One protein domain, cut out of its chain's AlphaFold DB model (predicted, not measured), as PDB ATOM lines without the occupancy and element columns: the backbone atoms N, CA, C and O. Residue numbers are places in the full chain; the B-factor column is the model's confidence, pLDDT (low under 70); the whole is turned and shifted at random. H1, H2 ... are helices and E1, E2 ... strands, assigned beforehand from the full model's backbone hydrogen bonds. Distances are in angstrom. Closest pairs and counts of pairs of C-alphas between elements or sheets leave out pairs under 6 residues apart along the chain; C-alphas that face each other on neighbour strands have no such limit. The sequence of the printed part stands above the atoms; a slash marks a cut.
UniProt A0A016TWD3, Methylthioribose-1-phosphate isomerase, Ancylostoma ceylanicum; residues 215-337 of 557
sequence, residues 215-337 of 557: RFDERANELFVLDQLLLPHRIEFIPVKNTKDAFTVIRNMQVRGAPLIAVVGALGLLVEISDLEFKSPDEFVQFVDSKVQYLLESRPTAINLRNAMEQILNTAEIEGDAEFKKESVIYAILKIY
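This is residues 215 to 337 of the 557 residues of the protein "Methylthioribose-1-phosphate isomerase" of Ancylostoma ceylanicum (UniProt A0A016TWD3). Four helices, H2, H3, H4 and H5, make an up-and-down bundle, each running against the one before it, and a small three-stranded sheet covers part of H2 and the shorter helix H1. H1 packs beside H2 and one end of H3, and the link from E2 to E3 reaches one end of the long axis at His 233. The printed part has 123 residues, with three named strands followed by five named helices; the sheet, in the order E1, E2, E3, is antiparallel, and the class is mostly helix. The whole is compact, with a radius of gyration of the C-alphas of 14.2 A, and elongated, spanning 49 by 32 by 21 A.

Strands E1, residues 215 to 217, E2, residues 222 to 226, and E3, residues 237 to 240, form a meander, each strand the antiparallel neighbour of the one before. In the hairpin E1 and E2, N 215 and O 224 are 2.8 A apart, within hydrogen-bond range; in the hairpin E2 and E3, N 238 and O 225 are also 2.8 A apart. Helices H1, residues 243 to 251, and H2, residues 258 to 274, are on the same face of this sheet, two layers in all. H1 lies over E3 at a height over the sheet of 9.9 A, and H2 over E2 at 9.7 A; both run along the strands. H1 and H2 touch as a helical hairpin, their closest C-alphas, of Thr 243 and Gly 268, 4.9 A apart. H3, residues 281 to 298, touches H1 with residues 291 to 298 alone, the closest C-alphas being those of Arg 251 and Ser 298, 4.9 A. H4, residues 303 to 316, touches H2 with residues 303 to 309 alone, the same way at a shallow tilt of 29 degrees; the closest C-alphas, of Ala 262 and Leu 305, are 4.0 A apart. H5, residues 322 to 337, touches H2 at Ala 266 and Ile 333, their closest C-alphas, 5.7 A. H3 and H4 touch as a helical hairpin at a shallow tilt of 5 degrees, closest at the C-alphas of Val 285 and Ala 316, 5.8 A. Every O i to N i+4 pair is within hydrogen-bond range in H1, H4 and H5; the counts are 11 of 13 in H2 and 13 of 14 in H3.

E1 begins at C-alpha 215, (191.330, 181.104, 206.120). E1, E2 and E3 are 6.7, 13.6 and 9.6 A long, and H1 is 11.9 A. H3, 26.6 A, begins at C-alpha 281, (177.262, 153.690, 208.869); H2 measures 25.0 A and H4 19.9 A. H5, 22.8 A, ends at C-alpha 337, (186.876, 173.799, 197.984).

The two C-alphas farthest apart, of His 233 and Glu 319, are 49.5 A apart. The printed part has no cut, no link is long, and no printed residue is under 70 in pLDDT.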
ATOM      1  N   ARG A 215     190.084 181.855 205.981       96.56
ATOM      2  CA  ARG A 215     191.330 181.104 206.120       96.56
ATOM      3  C   ARG A 215     190.932 179.696 206.538       96.56
ATOM      4  O   ARG A 215     190.143 179.556 207.468       96.56
ATOM      5  N   PHE A 216     191.444 178.690 205.849       96.56
ATOM      6  CA  PHE A 216     191.249 177.291 206.207       96.56
ATOM      7  C   PHE A 216     192.609 176.605 206.184       96.56
ATOM      8  O   PHE A 216     193.308 176.678 205.171       96.56
ATOM      9  N   ASP A 217     192.991 176.002 207.306       93.50
ATOM     10  CA  ASP A 217     194.189 175.176 207.417       93.50
ATOM     11  C   ASP A 217     193.772 173.699 207.395       93.50
ATOM     12  O   ASP A 217     193.240 173.169 208.369       93.50
ATOM     13  N   GLU A 218     194.023 173.046 206.261       88.75
ATOM     14  CA  GLU A 218     193.717 171.631 206.006       88.75
ATOM     15  C   GLU A 218     194.461 170.666 206.950       88.75
ATOM     16  O   GLU A 218     194.046 169.521 207.106       88.75
ATOM     17  N   ARG A 219     195.566 171.100 207.576       84.06
ATOM     18  CA  ARG A 219     196.395 170.277 208.474       84.06
ATOM     19  C   ARG A 219     196.006 170.450 209.936       84.06
ATOM     20  O   ARG A 219     196.107 169.497 210.702       84.06
ATOM     21  N   ALA A 220     195.597 171.659 210.319       88.69
ATOM     22  CA  ALA A 220     195.106 171.967 211.660       88.69
ATOM     23  C   ALA A 220     193.588 171.748 211.819       88.69
ATOM     24  O   ALA A 220     193.099 171.778 212.944       88.69
ATOM     25  N   ASN A 221     192.852 171.532 210.718       93.06
ATOM     26  CA  ASN A 221     191.384 171.487 210.676       93.06
ATOM     27  C   ASN A 221     190.730 172.789 211.202       93.06
ATOM     28  O   ASN A 221     189.649 172.776 211.788       93.06
ATOM     29  N   GLU A 222     191.383 173.941 211.006       96.56
ATOM     30  CA  GLU A 222     190.897 175.233 211.510       96.56
ATOM     31  C   GLU A 222     190.302 176.105 210.396       96.56
ATOM     32  O   GLU A 222     190.994 176.484 209.449       96.56
ATOM     33  N   LEU A 223     189.027 176.487 210.542       98.31
ATOM     34  CA  LEU A 223     188.330 177.439 209.672       98.31
ATOM     35  C   LEU A 223     188.081 178.770 210.397       98.31
ATOM     36  O   LEU A 223     187.470 178.816 211.465       98.31
ATOM     37  N   PHE A 224     188.481 179.877 209.771       98.56
ATOM     38  CA  PHE A 224     188.176 181.240 210.211       98.56
ATOM     39  C   PHE A 224     187.597 182.058 209.058       98.56
ATOM     40  O   PHE A 224     188.224 182.159 208.006       98.56
ATOM     41  N   VAL A 225     186.462 182.722 209.254       98.44
ATOM     42  CA  VAL A 225     185.832 183.579 208.234       98.44
ATOM     43  C   VAL A 225     185.995 185.058 208.580       98.44
ATOM     44  O   VAL A 225     186.019 185.425 209.750       98.44
ATOM     45  N   LEU A 226     186.122 185.919 207.572       98.25
ATOM     46  CA  LEU A 226     186.158 187.371 207.745       98.25
ATOM     47  C   LEU A 226     184.741 187.897 207.995       98.25
ATOM     48  O   LEU A 226     183.857 187.660 207.175       98.25
ATOM     49  N   ASP A 227     184.525 188.659 209.070       97.94
ATOM     50  CA  ASP A 227     183.222 189.284 209.310       97.94
ATOM     51  C   ASP A 227     182.991 190.481 208.366       97.94
ATOM     52  O   ASP A 227     183.453 191.606 208.590       97.94
ATOM     53  N   GLN A 228     182.231 190.243 207.294       97.25
ATOM     54  CA  GLN A 228     181.903 191.257 206.290       97.25
ATOM     55  C   GLN A 228     180.913 192.336 206.771       97.25
ATOM     56  O   GLN A 228     180.656 193.295 206.034       97.25
ATOM     57  N   LEU A 229     180.343 192.222 207.976       95.44
ATOM     58  CA  LEU A 229     179.518 193.273 208.578       95.44
ATOM     59  C   LEU A 229     180.380 194.396 209.172       95.44
ATOM     60  O   LEU A 229     179.931 195.540 209.223       95.44
ATOM     61  N   LEU A 230     181.621 194.090 209.569       96.31
ATOM     62  CA  LEU A 230     182.563 195.056 210.148       96.31
ATOM     63  C   LEU A 230     183.333 195.871 209.091       96.31
ATOM     64  O   LEU A 230     183.899 196.922 209.407       96.31
ATOM     65  N   LEU A 231     183.326 195.430 207.830       96.50
ATOM     66  CA  LEU A 231     183.923 196.145 206.700       96.50
ATOM     67  C   LEU A 231     183.081 197.386 206.316       96.50
ATOM     68  O   LEU A 231     181.850 197.297 206.248       96.50
ATOM     69  N   PRO A 232     183.711 198.545 206.032       95.81
ATOM     70  CA  PRO A 232     185.147 198.757 205.796       95.81
ATOM     71  C   PRO A 232     185.973 199.107 207.053       95.81
ATOM     72  O   PRO A 232     187.143 199.458 206.935       95.81
ATOM     73  N   HIS A 233     185.378 199.097 208.249       95.50
ATOM     74  CA  HIS A 233     185.960 199.722 209.444       95.50
ATOM     75  C   HIS A 233     186.908 198.821 210.246       95.50
ATOM     76  O   HIS A 233     187.788 199.341 210.934       95.50
ATOM     77  N   ARG A 234     186.738 197.494 210.188       96.25
ATOM     78  CA  ARG A 234     187.654 196.506 210.779       96.25
ATOM     79  C   ARG A 234     187.759 195.271 209.895       96.25
ATOM     80  O   ARG A 234     186.783 194.884 209.261       96.25
ATOM     81  N   ILE A 235     188.930 194.643 209.910       96.75
ATOM     82  CA  ILE A 235     189.193 193.334 209.307       96.75
ATOM     83  C   ILE A 235     189.379 192.361 210.475       96.75
ATOM     84  O   ILE A 235     190.413 192.391 211.139       96.75
ATOM     85  N   GLU A 236     188.364 191.549 210.763       97.88
ATOM     86  CA  GLU A 236     188.321 190.671 211.938       97.88
ATOM     87  C   GLU A 236     187.886 189.263 211.509       97.88
ATOM     88  O   GLU A 236     186.855 189.099 210.855       97.88
ATOM     89  N   PHE A 237     188.702 188.256 211.828       98.31
ATOM     90  CA  PHE A 237     188.452 186.861 211.465       98.31
ATOM     91  C   PHE A 237     187.887 186.104 212.670       98.31
ATOM     92  O   PHE A 237     188.523 186.058 213.723       98.31
ATOM     93  N   ILE A 238     186.715 185.494 212.502       97.81
ATOM     94  CA  ILE A 238     186.007 184.730 213.534       97.81
ATOM     95  C   ILE A 238     186.110 183.221 213.251       97.81
ATOM     96  O   ILE A 238     185.997 182.818 212.090       97.81
ATOM     97  N   PRO A 239     186.347 182.370 214.267       98.19
ATOM     98  CA  PRO A 239     186.438 180.926 214.077       98.19
ATOM     99  C   PRO A 239     185.065 180.318 213.768       98.19
ATOM    100  O   PRO A 239     184.058 180.711 214.356       98.19
ATOM    101  N   VAL A 240     185.048 179.313 212.897       98.31
ATOM    102  CA  VAL A 240     183.885 178.472 212.592       98.31
ATOM    103  C   VAL A 240     184.258 177.044 212.971       98.31
ATOM    104  O   VAL A 240     185.078 176.426 212.301       98.31
ATOM    105  N   LYS A 241     183.704 176.535 214.076       96.81
ATOM    106  CA  LYS A 241     184.155 175.271 214.686       96.81
ATOM    107  C   LYS A 241     183.228 174.087 214.418       96.81
ATOM    108  O   LYS A 241     183.419 173.033 215.010       96.81
ATOM    109  N   ASN A 242     182.149 174.303 213.669       97.56
ATOM    110  CA  ASN A 242     181.076 173.337 213.432       97.56
ATOM    111  C   ASN A 242     180.024 173.910 212.461       97.56
ATOM    112  O   ASN A 242     180.008 175.108 212.150       97.56
ATOM    113  N   THR A 243     179.065 173.066 212.082       97.75
ATOM    114  CA  THR A 243     177.914 173.389 211.226       97.75
ATOM    115  C   THR A 243     177.054 174.533 211.778       97.75
ATOM    116  O   THR A 243     176.499 175.317 211.009       97.75
ATOM    117  N   LYS A 244     176.932 174.677 213.106       98.25
ATOM    118  CA  LYS A 244     176.113 175.733 213.730       98.25
ATOM    119  C   LYS A 244     176.773 177.107 213.641       98.25
ATOM    120  O   LYS A 244     176.080 178.095 213.383       98.25
ATOM    121  N   ASP A 245     178.089 177.177 213.791       98.38
ATOM    122  CA  ASP A 245     178.841 178.407 213.545       98.38
ATOM    123  C   ASP A 245     178.753 178.784 212.054       98.38
ATOM    124  O   ASP A 245     178.436 179.930 211.729       98.38
ATOM    125  N   ALA A 246     178.908 177.808 211.148       98.31
ATOM    126  CA  ALA A 246     178.802 178.003 209.697       98.31
ATOM    127  C   ALA A 246     177.410 178.508 209.271       98.31
ATOM    128  O   ALA A 246     177.294 179.519 208.575       98.31
ATOM    129  N   PHE A 247     176.344 177.869 209.767       98.31
ATOM    130  CA  PHE A 247     174.964 178.332 209.612       98.31
ATOM    131  C   PHE A 247     174.810 179.785 210.070       98.31
ATOM    132  O   PHE A 247     174.214 180.599 209.366       98.31
ATOM    133  N   THR A 248     175.361 180.123 211.240       98.06
ATOM    134  CA  THR A 248     175.215 181.448 211.854       98.06
ATOM    135  C   THR A 248     175.875 182.535 211.004       98.06
ATOM    136  O   THR A 248     175.228 183.539 210.698       98.06
ATOM    137  N   VAL A 249     177.117 182.329 210.550       98.06
ATOM    138  CA  VAL A 249     177.837 183.333 209.742       98.06
ATOM    139  C   VAL A 249     177.232 183.518 208.346       98.06
ATOM    140  O   VAL A 249     177.206 184.643 207.839       98.06
ATOM    141  N   ILE A 250     176.674 182.455 207.751       97.19
ATOM    142  CA  ILE A 250     175.932 182.513 206.480       97.19
ATOM    143  C   ILE A 250     174.581 183.224 206.674       97.19
ATOM    144  O   ILE A 250     174.239 184.131 205.911       97.19
ATOM    145  N   ARG A 251     173.817 182.862 207.715       95.31
ATOM    146  CA  ARG A 251     172.487 183.429 208.004       95.31
ATOM    147  C   ARG A 251     172.547 184.921 208.328       95.31
ATOM    148  O   ARG A 251     171.700 185.679 207.861       95.31
ATOM    149  N   ASN A 252     173.558 185.339 209.086       94.62
ATOM    150  CA  ASN A 252     173.792 186.740 209.442       94.62
ATOM    151  C   ASN A 252     174.453 187.552 208.312       94.62
ATOM    152  O   ASN A 252     174.589 188.768 208.440       94.62
ATOM    153  N   MET A 253     174.866 186.907 207.212       92.56
ATOM    154  CA  MET A 253     175.631 187.506 206.106       92.56
ATOM    155  C   MET A 253     176.987 188.099 206.525       92.56
ATOM    156  O   MET A 253     177.511 188.990 205.848       92.56
ATOM    157  N   GLN A 254     177.568 187.583 207.612       96.19
ATOM    158  CA  GLN A 254     178.991 187.759 207.921       96.19
ATOM    159  C   GLN A 254     179.827 187.107 206.805       96.19
ATOM    160  O   GLN A 254     180.847 187.652 206.403       96.19
ATOM    161  N   VAL A 255     179.310 186.016 206.222       95.62
ATOM    162  CA  VAL A 255     179.768 185.381 204.979       95.62
ATOM    163  C   VAL A 255     178.650 185.459 203.936       95.62
ATOM    164  O   VAL A 255     177.507 185.106 204.229       95.62
ATOM    165  N   ARG A 256     178.947 185.920 202.711       92.62
ATOM    166  CA  ARG A 256     177.965 186.001 201.608       92.62
ATOM    167  C   ARG A 256     178.611 186.024 200.218       92.62
ATOM    168  O   ARG A 256     179.779 186.350 200.083       92.62
ATOM    169  N   GLY A 257     177.812 185.741 199.189       91.06
ATOM    170  CA  GLY A 257     178.272 185.416 197.830       91.06
ATOM    171  C   GLY A 257     178.041 183.929 197.570       91.06
ATOM    172  O   GLY A 257     178.342 183.116 198.442       91.06
ATOM    173  N   ALA A 258     177.410 183.578 196.445       87.00
ATOM    174  CA  ALA A 258     176.820 182.248 196.271       87.00
ATOM    175  C   ALA A 258     177.849 181.090 196.302       87.00
ATOM    176  O   ALA A 258     177.598 180.131 197.034       87.00
ATOM    177  N   PRO A 259     179.024 181.177 195.643       92.12
ATOM    178  CA  PRO A 259     180.068 180.156 195.775       92.12
ATOM    179  C   PRO A 259     180.648 180.082 197.197       92.12
ATOM    180  O   PRO A 259     180.745 179.004 197.783       92.12
ATOM    181  N   LEU A 260     180.948 181.233 197.809       95.81
ATOM    182  CA  LEU A 260     181.565 181.293 199.135       95.81
ATOM    183  C   LEU A 260     180.701 180.665 200.244       95.81
ATOM    184  O   LEU A 260     181.239 179.977 201.110       95.81
ATOM    185  N   ILE A 261     179.378 180.870 200.239       95.69
ATOM    186  CA  ILE A 261     178.504 180.255 201.260       95.69
ATOM    187  C   ILE A 261     178.402 178.734 201.102       95.69
ATOM    188  O   ILE A 261     178.239 178.045 202.104       95.69
ATOM    189  N   ALA A 262     178.552 178.206 199.882       95.62
ATOM    190  CA  ALA A 262     178.618 176.767 199.642       95.62
ATOM    191  C   ALA A 262     179.900 176.171 200.243       95.62
ATOM    192  O   ALA A 262     179.831 175.229 201.032       95.62
ATOM    193  N   VAL A 263     181.051 176.790 199.954       97.56
ATOM    194  CA  VAL A 263     182.362 176.379 200.483       97.56
ATOM    195  C   VAL A 263     182.417 176.496 202.011       97.56
ATOM    196  O   VAL A 263     182.834 175.552 202.672       97.56
ATOM    197  N   VAL A 264     181.949 177.598 202.608       98.25
ATOM    198  CA  VAL A 264     181.942 177.764 204.078       98.25
ATOM    199  C   VAL A 264     180.950 176.820 204.768       98.25
ATOM    200  O   VAL A 264     181.250 176.332 205.855       98.25
ATOM    201  N   GLY A 265     179.804 176.516 204.149       97.94
ATOM    202  CA  GLY A 265     178.875 175.503 204.660       97.94
ATOM    203  C   GLY A 265     179.502 174.108 204.666       97.94
ATOM    204  O   GLY A 265     179.486 173.429 205.690       97.94
ATOM    205  N   ALA A 266     180.124 173.717 203.549       98.19
ATOM    206  CA  ALA A 266     180.812 172.439 203.405       98.19
ATOM    207  C   ALA A 266     182.000 172.308 204.378       98.19
ATOM    208  O   ALA A 266     182.054 171.355 205.154       98.19
ATOM    209  N   LEU A 267     182.909 173.288 204.416       98.44
ATOM    210  CA  LEU A 267     184.050 173.284 205.340       98.44
ATOM    211  C   LEU A 267     183.608 173.310 206.813       98.44
ATOM    212  O   LEU A 267     184.230 172.657 207.644       98.44
ATOM    213  N   GLY A 268     182.510 173.998 207.148       98.19
ATOM    214  CA  GLY A 268     181.937 173.986 208.497       98.19
ATOM    215  C   GLY A 268     181.430 172.613 208.953       98.19
ATOM    216  O   GLY A 268     181.514 172.302 210.141       98.19
ATOM    217  N   LEU A 269     180.950 171.787 208.017       98.44
ATOM    218  CA  LEU A 269     180.617 170.384 208.266       98.44
ATOM    219  C   LEU A 269     181.880 169.519 208.399       98.44
ATOM    220  O   LEU A 269     181.950 168.727 209.334       98.44
ATOM    221  N   LEU A 270     182.880 169.697 207.523       98.25
ATOM    222  CA  LEU A 270     184.171 168.987 207.595       98.25
ATOM    223  C   LEU A 270     184.826 169.175 208.966       98.25
ATOM    224  O   LEU A 270     185.178 168.188 209.610       98.25
ATOM    225  N   VAL A 271     184.916 170.422 209.443       97.38
ATOM    226  CA  VAL A 271     185.492 170.733 210.758       97.38
ATOM    227  C   VAL A 271     184.754 169.996 211.881       97.38
ATOM    228  O   VAL A 271     185.404 169.527 212.809       97.38
ATOM    229  N   GLU A 272     183.429 169.824 211.781       97.25
ATOM    230  CA  GLU A 272     182.645 169.094 212.787       97.25
ATOM    231  C   GLU A 272     182.816 167.568 212.721       97.25
ATOM    232  O   GLU A 272     182.883 166.935 213.768       97.25
ATOM    233  N   ILE A 273     182.867 166.959 211.528       96.62
ATOM    234  CA  ILE A 273     182.939 165.489 211.399       96.62
ATOM    235  C   ILE A 273     184.334 164.918 211.659       96.62
ATOM    236  O   ILE A 273     184.427 163.768 212.082       96.62
ATOM    237  N   SER A 274     185.405 165.685 211.426       91.56
ATOM    238  CA  SER A 274     186.789 165.238 211.652       91.56
ATOM    239  C   SER A 274     187.008 164.734 213.083       91.56
ATOM    240  O   SER A 274     187.520 163.627 213.272       91.56
ATOM    241  N   ASP A 275     186.533 165.501 214.068       88.44
ATOM    242  CA  ASP A 275     186.715 165.258 215.507       88.44
ATOM    243  C   ASP A 275     185.701 164.246 216.095       88.44
ATOM    244  O   ASP A 275     185.669 164.029 217.310       88.44
ATOM    245  N   LEU A 276     184.849 163.629 215.262       94.12
ATOM    246  CA  LEU A 276     183.792 162.705 215.688       94.12
ATOM    247  C   LEU A 276     184.064 161.254 215.264       94.12
ATOM    248  O   LEU A 276     184.476 160.969 214.137       94.12
ATOM    249  N   GLU A 277     183.760 160.328 216.177       93.69
ATOM    250  CA  GLU A 277     183.695 158.881 215.937       93.69
ATOM    251  C   GLU A 277     182.231 158.437 215.792       93.69
ATOM    252  O   GLU A 277     181.362 158.863 216.558       93.69
ATOM    253  N   PHE A 278     181.963 157.532 214.848       95.25
ATOM    254  CA  PHE A 278     180.623 157.015 214.544       95.25
ATOM    255  C   PHE A 278     180.609 155.484 214.669       95.25
ATOM    256  O   PHE A 278     181.497 154.802 214.163       95.25
ATOM    257  N   LYS A 279     179.606 154.923 215.352       93.19
ATOM    258  CA  LYS A 279     179.543 153.491 215.710       93.19
ATOM    259  C   LYS A 279     178.921 152.628 214.617       93.19
ATOM    260  O   LYS A 279     179.067 151.407 214.648       93.19
ATOM    261  N   SER A 280     178.188 153.237 213.688       96.88
ATOM    262  CA  SER A 280     177.599 152.560 212.535       96.88
ATOM    263  C   SER A 280     177.535 153.481 211.312       96.88
ATOM    264  O   SER A 280     177.513 154.706 211.464       96.88
ATOM    265  N   PRO A 281     177.462 152.913 210.092       95.81
ATOM    266  CA  PRO A 281     177.262 153.690 208.869       95.81
ATOM    267  C   PRO A 281     175.977 154.529 208.918       95.81
ATOM    268  O   PRO A 281     175.972 155.673 208.473       95.81
ATOM    269  N   ASP A 282     174.913 153.989 209.519       97.19
ATOM    270  CA  ASP A 282     173.620 154.664 209.657       97.19
ATOM    271  C   ASP A 282     173.693 155.877 210.602       97.19
ATOM    272  O   ASP A 282     173.075 156.900 210.321       97.19
ATOM    273  N   GLU A 283     174.467 155.792 211.698       97.69
ATOM    274  CA  GLU A 283     174.694 156.912 212.631       97.69
ATOM    275  C   GLU A 283     175.413 158.069 211.915       97.69
ATOM    276  O   GLU A 283     175.036 159.228 212.083       97.69
ATOM    277  N   PHE A 284     176.390 157.756 211.053       97.88
ATOM    278  CA  PHE A 284     177.075 158.746 210.218       97.88
ATOM    279  C   PHE A 284     176.145 159.382 209.170       97.88
ATOM    280  O   PHE A 284     176.087 160.607 209.069       97.88
ATOM    281  N   VAL A 285     175.382 158.580 208.416       98.00
ATOM    282  CA  VAL A 285     174.466 159.095 207.377       98.00
ATOM    283  C   VAL A 285     173.382 159.988 207.988       98.00
ATOM    284  O   VAL A 285     173.154 161.093 207.498       98.00
ATOM    285  N   GLN A 286     172.765 159.565 209.097       98.12
ATOM    286  CA  GLN A 286     171.762 160.366 209.812       98.12
ATOM    287  C   GLN A 286     172.353 161.665 210.377       98.12
ATOM    288  O   GLN A 286     171.688 162.702 210.366       98.12
ATOM    289  N   PHE A 287     173.610 161.638 210.841       98.31
ATOM    290  CA  PHE A 287     174.308 162.853 211.248       98.31
ATOM    291  C   PHE A 287     174.484 163.801 210.058       98.31
ATOM    292  O   PHE A 287     174.019 164.937 210.137       98.31
ATOM    293  N   VAL A 288     175.088 163.348 208.953       98.25
ATOM    294  CA  VAL A 288     175.357 164.198 207.780       98.25
ATOM    295  C   VAL A 288     174.074 164.786 207.197       98.25
ATOM    296  O   VAL A 288     174.041 165.995 206.966       98.25
ATOM    297  N   ASP A 289     173.003 163.999 207.040       98.25
ATOM    298  CA  ASP A 289     171.711 164.526 206.581       98.25
ATOM    299  C   ASP A 289     171.192 165.633 207.508       98.25
ATOM    300  O   ASP A 289     170.957 166.755 207.057       98.25
ATOM    301  N   SER A 290     171.134 165.389 208.822       98.25
ATOM    302  CA  SER A 290     170.647 166.391 209.783       98.25
ATOM    303  C   SER A 290     171.421 167.719 209.728       98.25
ATOM    304  O   SER A 290     170.840 168.790 209.926       98.25
ATOM    305  N   LYS A 291     172.726 167.671 209.423       98.25
ATOM    306  CA  LYS A 291     173.595 168.850 209.286       98.25
ATOM    307  C   LYS A 291     173.399 169.548 207.947       98.25
ATOM    308  O   LYS A 291     173.338 170.777 207.915       98.25
ATOM    309  N   VAL A 292     173.251 168.786 206.865       97.88
ATOM    310  CA  VAL A 292     172.938 169.308 205.533       97.88
ATOM    311  C   VAL A 292     171.584 170.019 205.529       97.88
ATOM    312  O   VAL A 292     171.532 171.185 205.136       97.88
ATOM    313  N   GLN A 293     170.506 169.381 206.002       97.50
ATOM    314  CA  GLN A 293     169.179 170.012 206.022       97.50
ATOM    315  C   GLN A 293     169.208 171.321 206.826       97.50
ATOM    316  O   GLN A 293     168.701 172.348 206.371       97.50
ATOM    317  N   TYR A 294     169.903 171.324 207.968       97.94
ATOM    318  CA  TYR A 294     170.103 172.528 208.769       97.94
ATOM    319  C   TYR A 294     170.891 173.623 208.022       97.94
ATOM    320  O   TYR A 294     170.478 174.782 208.035       97.94
ATOM    321  N   LEU A 295     171.975 173.297 207.305       97.81
ATOM    322  CA  LEU A 295     172.698 174.276 206.476       97.81
ATOM    323  C   LEU A 295     171.818 174.874 205.371       97.81
ATOM    324  O   LEU A 295     171.892 176.082 205.131       97.81
ATOM    325  N   LEU A 296     170.955 174.076 204.735       95.81
ATOM    326  CA  LEU A 296     170.037 174.539 203.687       95.81
ATOM    327  C   LEU A 296     169.019 175.577 204.197       95.81
ATOM    328  O   LEU A 296     168.659 176.496 203.456       95.81
ATOM    329  N   GLU A 297     168.604 175.506 205.467       95.56
ATOM    330  CA  GLU A 297     167.724 176.510 206.089       95.56
ATOM    331  C   GLU A 297     168.369 177.907 206.214       95.56
ATOM    332  O   GLU A 297     167.657 178.914 206.329       95.56
ATOM    333  N   SER A 298     169.707 178.007 206.167       93.94
ATOM    334  CA  SER A 298     170.423 179.281 206.347       93.94
ATOM    335  C   SER A 298     170.043 180.313 205.275       93.94
ATOM    336  O   SER A 298     169.687 181.446 205.614       93.94
ATOM    337  N   ARG A 299     170.026 179.918 203.995       88.69
ATOM    338  CA  ARG A 299     169.539 180.707 202.847       88.69
ATOM    339  C   ARG A 299     168.881 179.771 201.810       88.69
ATOM    340  O   ARG A 299     169.546 179.391 200.850       88.69
ATOM    341  N   PRO A 300     167.583 179.423 201.946       82.50
ATOM    342  CA  PRO A 300     166.944 178.353 201.157       82.50
ATOM    343  C   PRO A 300     166.934 178.530 199.627       82.50
ATOM    344  O   PRO A 300     166.760 177.552 198.897       82.50
ATOM    345  N   THR A 301     167.108 179.765 199.146       78.56
ATOM    346  CA  THR A 301     167.197 180.143 197.724       78.56
ATOM    347  C   THR A 301     168.600 179.996 197.120       78.56
ATOM    348  O   THR A 301     168.738 180.095 195.904       78.56
ATOM    349  N   ALA A 302     169.642 179.763 197.924       86.38
ATOM    350  CA  ALA A 302     171.027 179.720 197.457       86.38
ATOM    351  C   ALA A 302     171.346 178.420 196.694       86.38
ATOM    352  O   ALA A 302     171.676 177.399 197.300       86.38
ATOM    353  N   ILE A 303     171.294 178.468 195.359       88.12
ATOM    354  CA  ILE A 303     171.491 177.284 194.506       88.12
ATOM    355  C   ILE A 303     172.886 176.654 194.655       88.12
ATOM    356  O   ILE A 303     172.990 175.441 194.775       88.12
ATOM    357  N   ASN A 304     173.959 177.447 194.750       91.00
ATOM    358  CA  ASN A 304     175.314 176.910 194.932       91.00
ATOM    359  C   ASN A 304     175.465 176.141 196.258       91.00
ATOM    360  O   ASN A 304     176.083 175.079 196.280       91.00
ATOM    361  N   LEU A 305     174.871 176.646 197.351       93.69
ATOM    362  CA  LEU A 305     174.850 175.944 198.640       93.69
ATOM    363  C   LEU A 305     174.058 174.640 198.517       93.69
ATOM    364  O   LEU A 305     174.536 173.601 198.958       93.69
ATOM    365  N   ARG A 306     172.892 174.684 197.863       92.75
ATOM    366  CA  ARG A 306     172.079 173.499 197.578       92.75
ATOM    367  C   ARG A 306     172.866 172.420 196.837       92.75
ATOM    368  O   ARG A 306     172.950 171.305 197.334       92.75
ATOM    369  N   ASN A 307     173.489 172.770 195.715       91.75
ATOM    370  CA  ASN A 307     174.233 171.833 194.875       91.75
ATOM    371  C   ASN A 307     175.386 171.160 195.651       91.75
ATOM    372  O   ASN A 307     175.533 169.941 195.602       91.75
ATOM    373  N   ALA A 308     176.164 171.939 196.414       94.94
ATOM    374  CA  ALA A 308     177.263 171.419 197.232       94.94
ATOM    375  C   ALA A 308     176.775 170.504 198.371       94.94
ATOM    376  O   ALA A 308     177.370 169.463 198.638       94.94
ATOM    377  N   MET A 309     175.671 170.868 199.029       96.94
ATOM    378  CA  MET A 309     175.057 170.051 200.077       96.94
ATOM    379  C   MET A 309     174.466 168.742 199.527       96.94
ATOM    380  O   MET A 309     174.659 167.682 200.118       96.94
ATOM    381  N   GLU A 310     173.793 168.788 198.376       94.38
ATOM    382  CA  GLU A 310     173.239 167.605 197.710       94.38
ATOM    383  C   GLU A 310     174.365 166.668 197.217       94.38
ATOM    384  O   GLU A 310     174.256 165.451 197.358       94.38
ATOM    385  N   GLN A 311     175.506 167.194 196.751       94.31
ATOM    386  CA  GLN A 311     176.712 166.397 196.465       94.31
ATOM    387  C   GLN A 311     177.263 165.682 197.716       94.31
ATOM    388  O   GLN A 311     177.681 164.523 197.634       94.31
ATOM    389  N   ILE A 312     177.244 166.343 198.878       97.62
ATOM    390  CA  ILE A 312     177.686 165.762 200.154       97.62
ATOM    391  C   ILE A 312     176.746 164.638 200.615       97.62
ATOM    392  O   ILE A 312     177.241 163.576 200.988       97.62
ATOM    393  N   LEU A 313     175.420 164.815 200.521       96.19
ATOM    394  CA  LEU A 313     174.439 163.753 200.819       96.19
ATOM    395  C   LEU A 313     174.693 162.499 199.976       96.19
ATOM    396  O   LEU A 313     174.900 161.416 200.520       96.19
ATOM    397  N   ASN A 314     174.774 162.665 198.652       94.88
ATOM    398  CA  ASN A 314     175.045 161.566 197.720       94.88
ATOM    399  C   ASN A 314     176.387 160.858 198.014       94.88
ATOM    400  O   ASN A 314     176.533 159.668 197.740       94.88
ATOM    401  N   THR A 315     177.367 161.572 198.580       93.81
ATOM    402  CA  THR A 315     178.653 160.991 199.004       93.81
ATOM    403  C   THR A 315     178.543 160.255 200.342       93.81
ATOM    404  O   THR A 315     179.190 159.227 200.525       93.81
ATOM    405  N   ALA A 316     177.709 160.722 201.274       94.38
ATOM    406  CA  ALA A 316     177.477 160.038 202.543       94.38
ATOM    407  C   ALA A 316     176.735 158.701 202.360       94.38
ATOM    408  O   ALA A 316     176.968 157.765 203.126       94.38
ATOM    409  N   GLU A 317     175.872 158.577 201.347       92.31
ATOM    410  CA  GLU A 317     175.069 157.369 201.105       92.31
ATOM    411  C   GLU A 317     175.855 156.167 200.537       92.31
ATOM    412  O   GLU A 317     175.396 155.036 200.703       92.31
ATOM    413  N   ILE A 318     177.059 156.353 199.972       89.50
ATOM    414  CA  ILE A 318     177.852 155.287 199.309       89.50
ATOM    415  C   ILE A 318     178.099 154.042 200.181       89.50
ATOM    416  O   ILE A 318     178.220 154.141 201.400       89.50
ATOM    417  N   GLU A 319     178.244 152.864 199.574       86.12
ATOM    418  CA  GLU A 319     178.559 151.630 200.312       86.12
ATOM    419  C   GLU A 319     179.911 151.713 201.047       86.12
ATOM    420  O   GLU A 319     180.914 152.153 200.483       86.12
ATOM    421  N   GLY A 320     179.938 151.263 202.306       89.06
ATOM    422  CA  GLY A 320     181.133 151.226 203.150       89.06
ATOM    423  C   GLY A 320     180.812 151.273 204.645       89.06
ATOM    424  O   GLY A 320     179.649 151.404 205.039       89.06
ATOM    425  N   ASP A 321     181.848 151.162 205.478       92.00
ATOM    426  CA  ASP A 321     181.734 151.404 206.918       92.00
ATOM    427  C   ASP A 321     181.670 152.911 207.255       92.00
ATOM    428  O   ASP A 321     181.669 153.773 206.371       92.00
ATOM    429  N   ALA A 322     181.549 153.235 208.544       93.19
ATOM    430  CA  ALA A 322     181.375 154.611 208.999       93.19
ATOM    431  C   ALA A 322     182.612 155.496 208.752       93.19
ATOM    432  O   ALA A 322     182.448 156.669 208.415       93.19
ATOM    433  N   GLU A 323     183.828 154.951 208.868       91.69
ATOM    434  CA  GLU A 323     185.054 155.733 208.672       91.69
ATOM    435  C   GLU A 323     185.339 155.915 207.177       91.69
ATOM    436  O   GLU A 323     185.652 157.022 206.752       91.69
ATOM    437  N   PHE A 324     185.099 154.897 206.342       90.31
ATOM    438  CA  PHE A 324     185.190 155.040 204.884       90.31
ATOM    439  C   PHE A 324     184.202 156.085 204.332       90.31
ATOM    440  O   PHE A 324     184.563 156.898 203.474       90.31
ATOM    441  N   LYS A 325     182.959 156.106 204.840       93.69
ATOM    442  CA  LYS A 325     181.976 157.152 204.509       93.69
ATOM    443  C   LYS A 325     182.447 158.538 204.979       93.69
ATOM    444  O   LYS A 325     182.327 159.501 204.222       93.69
ATOM    445  N   LYS A 326     183.025 158.641 206.184       94.75
ATOM    446  CA  LYS A 326     183.606 159.882 206.727       94.75
ATOM    447  C   LYS A 326     184.775 160.395 205.882       94.75
ATOM    448  O   LYS A 326     184.711 161.539 205.435       94.75
ATOM    449  N   GLU A 327     185.781 159.567 205.589       91.06
ATOM    450  CA  GLU A 327     186.899 159.918 204.696       91.06
ATOM    451  C   GLU A 327     186.392 160.400 203.328       91.06
ATOM    452  O   GLU A 327     186.845 161.428 202.821       91.06
ATOM    453  N   SER A 328     185.403 159.705 202.756       90.19
ATOM    454  CA  SER A 328     184.830 160.045 201.449       90.19
ATOM    455  C   SER A 328     184.098 161.392 201.451       90.19
ATOM    456  O   SER A 328     184.249 162.173 200.512       90.19
ATOM    457  N   VAL A 329     183.345 161.710 202.511       95.69
ATOM    458  CA  VAL A 329     182.683 163.018 202.670       95.69
ATOM    459  C   VAL A 329     183.700 164.136 202.912       95.69
ATOM    460  O   VAL A 329     183.579 165.196 202.297       95.69
ATOM    461  N   ILE A 330     184.731 163.908 203.735       94.31
ATOM    462  CA  ILE A 330     185.837 164.862 203.926       94.31
ATOM    463  C   ILE A 330     186.513 165.153 202.578       94.31
ATOM    464  O   ILE A 330     186.688 166.317 202.215       94.31
ATOM    465  N   TYR A 331     186.823 164.117 201.794       89.00
ATOM    466  CA  TYR A 331     187.407 164.268 200.462       89.00
ATOM    467  C   TYR A 331     186.488 165.030 199.493       89.00
ATOM    468  O   TYR A 331     186.958 165.931 198.801       89.00
ATOM    469  N   ALA A 332     185.181 164.744 199.470       92.62
ATOM    470  CA  ALA A 332     184.233 165.482 198.633       92.62
ATOM    471  C   ALA A 332     184.128 166.969 199.017       92.62
ATOM    472  O   ALA A 332     184.042 167.821 198.134       92.62
ATOM    473  N   ILE A 333     184.193 167.299 200.311       97.06
ATOM    474  CA  ILE A 333     184.200 168.687 200.791       97.06
ATOM    475  C   ILE A 333     185.496 169.410 200.395       97.06
ATOM    476  O   ILE A 333     185.437 170.530 199.880       97.06
ATOM    477  N   LEU A 334     186.660 168.777 200.588       92.25
ATOM    478  CA  LEU A 334     187.940 169.329 200.132       92.25
ATOM    479  C   LEU A 334     187.931 169.537 198.616       92.25
ATOM    480  O   LEU A 334     188.334 170.596 198.141       92.25
ATOM    481  N   LYS A 335     187.383 168.581 197.857       88.75
ATOM    482  CA  LYS A 335     187.213 168.713 196.412       88.75
ATOM    483  C   LYS A 335     186.341 169.916 196.036       88.75
ATOM    484  O   LYS A 335     186.787 170.713 195.224       88.75
ATOM    485  N   ILE A 336     185.179 170.125 196.664       91.62
ATOM    486  CA  ILE A 336     184.336 171.322 196.436       91.62
ATOM    487  C   ILE A 336     185.129 172.627 196.671       91.62
ATOM    488  O   ILE A 336     184.959 173.604 195.943       91.62
ATOM    489  N   TYR A 337     186.018 172.651 197.667       93.56
ATOM    490  CA  TYR A 337     186.876 173.799 197.984       93.56
ATOM    491  C   TYR A 337     188.047 174.003 197.002       93.56
ATOM    492  O   TYR A 337     188.408 175.150 196.731       93.56
TER     493      TYR A 337